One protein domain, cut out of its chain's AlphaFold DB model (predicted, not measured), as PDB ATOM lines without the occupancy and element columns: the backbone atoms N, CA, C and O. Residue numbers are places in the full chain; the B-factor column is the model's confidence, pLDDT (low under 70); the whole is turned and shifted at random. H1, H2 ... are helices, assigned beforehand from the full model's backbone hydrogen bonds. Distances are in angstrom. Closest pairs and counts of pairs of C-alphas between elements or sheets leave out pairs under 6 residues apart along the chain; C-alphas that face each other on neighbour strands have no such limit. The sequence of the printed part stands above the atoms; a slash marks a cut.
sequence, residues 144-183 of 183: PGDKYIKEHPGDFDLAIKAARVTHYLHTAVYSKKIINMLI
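Overview. This is residues 144 to 183 of the 183 residues of an uncharacterized protein of Piscirickettsiaceae bacterium NZ-RLO1 (UniProt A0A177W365). A long, thin rod of three helices with no packed core: H2 makes the long middle piece, H1 sits at one end where the chain folds back through a short turn, and the four-residue H3 lies beyond the other end of H2, followed by a short tail. The printed part has 40 residues with three named helices, in the order H1, H2, H3, and no named strand; the class is all helix. The whole is extended, with a radius of gyration of the C-alphas of 14.8 A and spans of 46 by 16 by 11 A.

Arrangement. H1, residues 145 to 151, and H2, residues 156 to 170, are near each other, with 7 pairs of C-alphas within 10 A but no pair within 8 A. H3, residues 176 to 179, is apart from H1 and also apart from H2. Residues 150 to 157 stand free, and so do residues 163 to 183, of which 163 to 170 belong to H2 and 176 to 179 to H3. In H1 and H2 every O i to N i+4 pair is within hydrogen-bond range; H3 is too short for such a pair, and its one O i to N i+3 pair is not within range.

Along the chain. H1 begins at C-alpha 145 (33.961, 34.646, -25.814) and measures 9.8 A from first to last C-alpha. H2, the longest helix with 15 residues, starts at C-alpha 156 (40.475, 41.320, -17.377) and measures 20.9 A. H3 measures 5.1 A and ends at C-alpha 179 (35.749, 58.756, -43.884).

Size, cuts and confidence. The C-alphas farthest apart, those of Glu 151 and Ile 183, are 46.0 A apart. The printed part has no cut and ends at the chain's last residue, Ile 183. The links H1 to H2 and H2 to H3 are both tight. The mean pLDDT of the printed part is 74.9, and residues 173 to 183 are under 70.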
ATOM      1  N   PRO A 144      34.123  30.986 -29.005       82.81
ATOM      2  CA  PRO A 144      33.245  32.067 -28.560       82.81
ATOM      3  C   PRO A 144      33.652  32.632 -27.193       82.81
ATOM      4  O   PRO A 144      34.083  31.891 -26.308       82.81
ATOM      5  N   GLY A 145      33.498  33.947 -27.015       82.31
ATOM      6  CA  GLY A 145      33.961  34.646 -25.814       82.31
ATOM      7  C   GLY A 145      33.314  34.150 -24.519       82.31
ATOM      8  O   GLY A 145      33.997  34.027 -23.511       82.31
ATOM      9  N   ASP A 146      32.031  33.787 -24.542       82.19
ATOM     10  CA  ASP A 146      31.321  33.232 -23.383       82.19
ATOM     11  C   ASP A 146      31.920  31.895 -22.923       82.19
ATOM     12  O   ASP A 146      32.073  31.656 -21.724       82.19
ATOM     13  N   LYS A 147      32.311  31.040 -23.873       84.69
ATOM     14  CA  LYS A 147      33.008  29.789 -23.579       84.69
ATOM     15  C   LYS A 147      34.415  30.053 -23.048       84.69
ATOM     16  O   LYS A 147      34.792  29.457 -22.046       84.69
ATOM     17  N   TYR A 148      35.156  30.969 -23.672       85.38
ATOM     18  CA  TYR A 148      36.499  31.333 -23.216       85.38
ATOM     19  C   TYR A 148      36.488  31.870 -21.776       85.38
ATOM     20  O   TYR A 148      37.284  31.417 -20.960       85.38
ATOM     21  N   ILE A 149      35.555  32.771 -21.445       85.12
ATOM     22  CA  ILE A 149      35.423  33.369 -20.105       85.12
ATOM     23  C   ILE A 149      35.108  32.308 -19.045       85.12
ATOM     24  O   ILE A 149      35.643  32.374 -17.942       85.12
ATOM     25  N   LYS A 150      34.270  31.314 -19.366       86.94
ATOM     26  CA  LYS A 150      33.989  30.193 -18.449       86.94
ATOM     27  C   LYS A 150      35.239  29.371 -18.135       86.94
ATOM     28  O   LYS A 150      35.372  28.890 -17.016       86.94
ATOM     29  N   GLU A 151      36.121  29.200 -19.115       88.44
ATOM     30  CA  GLU A 151      37.377  28.455 -18.969       88.44
ATOM     31  C   GLU A 151      38.490  29.304 -18.318       88.44
ATOM     32  O   GLU A 151      39.398  28.746 -17.708       88.44
ATOM     33  N   HIS A 152      38.398  30.639 -18.396       84.75
ATOM     34  CA  HIS A 152      39.397  31.596 -17.897       84.75
ATOM     35  C   HIS A 152      38.740  32.700 -17.047       84.75
ATOM     36  O   HIS A 152      38.725  33.875 -17.438       84.75
ATOM     37  N   PRO A 153      38.157  32.355 -15.884       82.31
ATOM     38  CA  PRO A 153      37.531  33.346 -15.021       82.31
ATOM     39  C   PRO A 153      38.573  34.365 -14.528       82.31
ATOM     40  O   PRO A 153      39.634  33.990 -14.038       82.31
ATOM     41  N   GLY A 154      38.259  35.660 -14.637       82.06
ATOM     42  CA  GLY A 154      39.130  36.746 -14.160       82.06
ATOM     43  C   GLY A 154      40.141  37.292 -15.178       82.06
ATOM     44  O   GLY A 154      40.961  38.130 -14.810       82.06
ATOM     45  N   ASP A 155      40.080  36.881 -16.448       83.25
ATOM     46  CA  ASP A 155      40.870  37.492 -17.528       83.25
ATOM     47  C   ASP A 155      40.336  38.901 -17.876       83.25
ATOM     48  O   ASP A 155      39.461  39.090 -18.731       83.25
ATOM     49  N   PHE A 156      40.846  39.916 -17.171       82.81
ATOM     50  CA  PHE A 156      40.475  41.320 -17.377       82.81
ATOM     51  C   PHE A 156      40.987  41.897 -18.704       82.81
ATOM     52  O   PHE A 156      40.413  42.872 -19.200       82.81
ATOM     53  N   ASP A 157      42.003  41.296 -19.328       86.19
ATOM     54  CA  ASP A 157      42.527  41.768 -20.611       86.19
ATOM     55  C   ASP A 157      41.489  41.607 -21.721       86.19
ATOM     56  O   ASP A 157      41.331  42.497 -22.567       86.19
ATOM     57  N   LEU A 158      40.739  40.499 -21.717       84.00
ATOM     58  CA  LEU A 158      39.629  40.305 -22.647       84.00
ATOM     59  C   LEU A 158      38.538  41.364 -22.440       84.00
ATOM     60  O   LEU A 158      38.041  41.927 -23.418       84.00
ATOM     61  N   ALA A 159      38.202  41.677 -21.185       81.25
ATOM     62  CA  ALA A 159      37.205  42.694 -20.858       81.25
ATOM     63  C   ALA A 159      37.632  44.092 -21.343       81.25
ATOM     64  O   ALA A 159      36.841  44.799 -21.971       81.25
ATOM     65  N   ILE A 160      38.900  44.466 -21.143       86.81
ATOM     66  CA  ILE A 160      39.462  45.737 -21.626       86.81
ATOM     67  C   ILE A 160      39.435  45.798 -23.159       86.81
ATOM     68  O   ILE A 160      39.034  46.814 -23.735       86.81
ATOM     69  N   LYS A 161      39.828  44.716 -23.844       87.56
ATOM     70  CA  LYS A 161      39.785  44.635 -25.315       87.56
ATOM     71  C   LYS A 161      38.355  44.769 -25.840       87.56
ATOM     72  O   LYS A 161      38.134  45.539 -26.776       87.56
ATOM     73  N   ALA A 162      37.393  44.085 -25.223       85.06
ATOM     74  CA  ALA A 162      35.982  44.182 -25.585       85.06
ATOM     75  C   ALA A 162      35.456  45.615 -25.405       85.06
ATOM     76  O   ALA A 162      34.889  46.173 -26.341       85.06
ATOM     77  N   ALA A 163      35.731  46.251 -24.261       86.38
ATOM     78  CA  ALA A 163      35.314  47.626 -23.988       86.38
ATOM     79  C   ALA A 163      35.868  48.627 -25.018       86.38
ATOM     80  O   ALA A 163      35.131  49.486 -25.502       86.38
ATOM     81  N   ARG A 164      37.143  48.487 -25.412       85.44
ATOM     82  CA  ARG A 164      37.756  49.322 -26.459       85.44
ATOM     83  C   ARG A 164      37.068  49.145 -27.808       85.44
ATOM     84  O   ARG A 164      36.720  50.135 -28.444       85.44
ATOM     85  N   VAL A 165      36.842  47.903 -28.239       83.81
ATOM     86  CA  VAL A 165      36.155  47.630 -29.512       83.81
ATOM     87  C   VAL A 165      34.735  48.191 -29.493       83.81
ATOM     88  O   VAL A 165      34.344  48.863 -30.444       83.81
ATOM     89  N   THR A 166      33.986  48.004 -28.404       85.25
ATOM     90  CA  THR A 166      32.642  48.577 -28.246       85.25
ATOM     91  C   THR A 166      32.663  50.102 -28.312       85.25
ATOM     92  O   THR A 166      31.845  50.690 -29.014       85.25
ATOM     93  N   HIS A 167      33.626  50.753 -27.654       85.62
ATOM     94  CA  HIS A 167      33.794  52.201 -27.746       85.62
ATOM     95  C   HIS A 167      34.039  52.662 -29.192       85.62
ATOM     96  O   HIS A 167      33.412  53.618 -29.649       85.62
ATOM     97  N   TYR A 168      34.889  51.961 -29.945       80.56
ATOM     98  CA  TYR A 168      35.139  52.285 -31.352       80.56
ATOM     99  C   TYR A 168      33.930  52.042 -32.261       80.56
ATOM    100  O   TYR A 168      33.726  52.783 -33.222       80.56
ATOM    101  N   LEU A 169      33.114  51.032 -31.956       80.00
ATOM    102  CA  LEU A 169      31.857  50.793 -32.662       80.00
ATOM    103  C   LEU A 169      30.847  51.912 -32.378       80.00
ATOM    104  O   LEU A 169      30.245  52.428 -33.314       80.00
ATOM    105  N   HIS A 170      30.708  52.337 -31.119       82.31
ATOM    106  CA  HIS A 170      29.810  53.432 -30.732       82.31
ATOM    107  C   HIS A 170      30.219  54.783 -31.322       82.31
ATOM    108  O   HIS A 170      29.361  55.580 -31.684       82.31
ATOM    109  N   THR A 171      31.521  55.047 -31.431       81.56
ATOM    110  CA  THR A 171      32.044  56.310 -31.975       81.56
ATOM    111  C   THR A 171      32.166  56.306 -33.501       81.56
ATOM    112  O   THR A 171      32.539  57.319 -34.083       81.56
ATOM    113  N   ALA A 172      31.854  55.181 -34.159       70.62
ATOM    114  CA  ALA A 172      31.898  54.991 -35.611       70.62
ATOM    115  C   ALA A 172      33.247  55.346 -36.283       70.62
ATOM    116  O   ALA A 172      33.307  55.509 -37.501       70.62
ATOM    117  N   VAL A 173      34.341  55.379 -35.512       65.62
ATOM    118  CA  VAL A 173      35.694  55.794 -35.941       65.62
ATOM    119  C   VAL A 173      36.227  54.982 -37.130       65.62
ATOM    120  O   VAL A 173      37.034  55.478 -37.910       65.62
ATOM    121  N   TYR A 174      35.751  53.750 -37.312       62.69
ATOM    122  CA  TYR A 174      36.183  52.854 -38.392       62.69
ATOM    123  C   TYR A 174      35.172  52.711 -39.542       62.69
ATOM    124  O   TYR A 174      35.357  51.871 -40.422       62.69
ATOM    125  N   SER A 175      34.096  53.504 -39.559       61.34
ATOM    126  CA  SER A 175      33.089  53.440 -40.621       61.34
ATOM    127  C   SER A 175      33.561  54.149 -41.893       61.34
ATOM    128  O   SER A 175      33.797  55.359 -41.895       61.34
ATOM    129  N   LYS A 176      33.610  53.421 -43.018       61.59
ATOM    130  CA  LYS A 176      33.926  53.988 -44.347       61.59
ATOM    131  C   LYS A 176      32.966  55.107 -44.765       61.59
ATOM    132  O   LYS A 176      33.367  56.002 -45.503       61.59
ATOM    133  N   LYS A 177      31.722  55.103 -44.266       56.75
ATOM    134  CA  LYS A 177      30.743  56.169 -44.544       56.75
ATOM    135  C   LYS A 177      31.145  57.524 -43.963       56.75
ATOM    136  O   LYS A 177      30.824  58.532 -44.574       56.75
ATOM    137  N   ILE A 178      31.837  57.555 -42.823       49.44
ATOM    138  CA  ILE A 178      32.288  58.811 -42.200       49.44
ATOM    139  C   ILE A 178      33.572  59.308 -42.868       49.44
ATOM    140  O   ILE A 178      33.691  60.495 -43.145       49.44
ATOM    141  N   ILE A 179      34.493  58.399 -43.208       48.28
ATOM    142  CA  ILE A 179      35.749  58.756 -43.884       48.28
ATOM    143  C   ILE A 179      35.477  59.386 -45.261       48.28
ATOM    144  O   ILE A 179      36.080  60.400 -45.585       48.28
ATOM    145  N   ASN A 180      34.510  58.871 -46.027       41.81
ATOM    146  CA  ASN A 180      34.134  59.445 -47.327       41.81
ATOM    147  C   ASN A 180      33.291  60.735 -47.245       41.81
ATOM    148  O   ASN A 180      33.014  61.324 -48.281       41.81
ATOM    149  N   MET A 181      32.841  61.161 -46.058       43.38
ATOM    150  CA  MET A 181      32.196  62.472 -45.858       43.38
ATOM    151  C   MET A 181      33.197  63.568 -45.458       43.38
ATOM    152  O   MET A 181      32.819  64.733 -45.368       43.38
ATOM    153  N   LEU A 182      34.453  63.198 -45.191       42.03
ATOM    154  CA  LEU A 182      35.527  64.095 -44.752       42.03
ATOM    155  C   LEU A 182      36.611  64.308 -45.827       42.03
ATOM    156  O   LEU A 182      37.617  64.958 -45.542       42.03
ATOM    157  N   ILE A 183      36.414  63.765 -47.034       38.06
ATOM    158  CA  ILE A 183      37.261  63.929 -48.229       38.06
ATOM    159  C   ILE A 183      36.383  64.513 -49.332       38.06
ATOM    160  O   ILE A 183      36.853  65.443 -50.021       38.06
TER     161      ILE A 183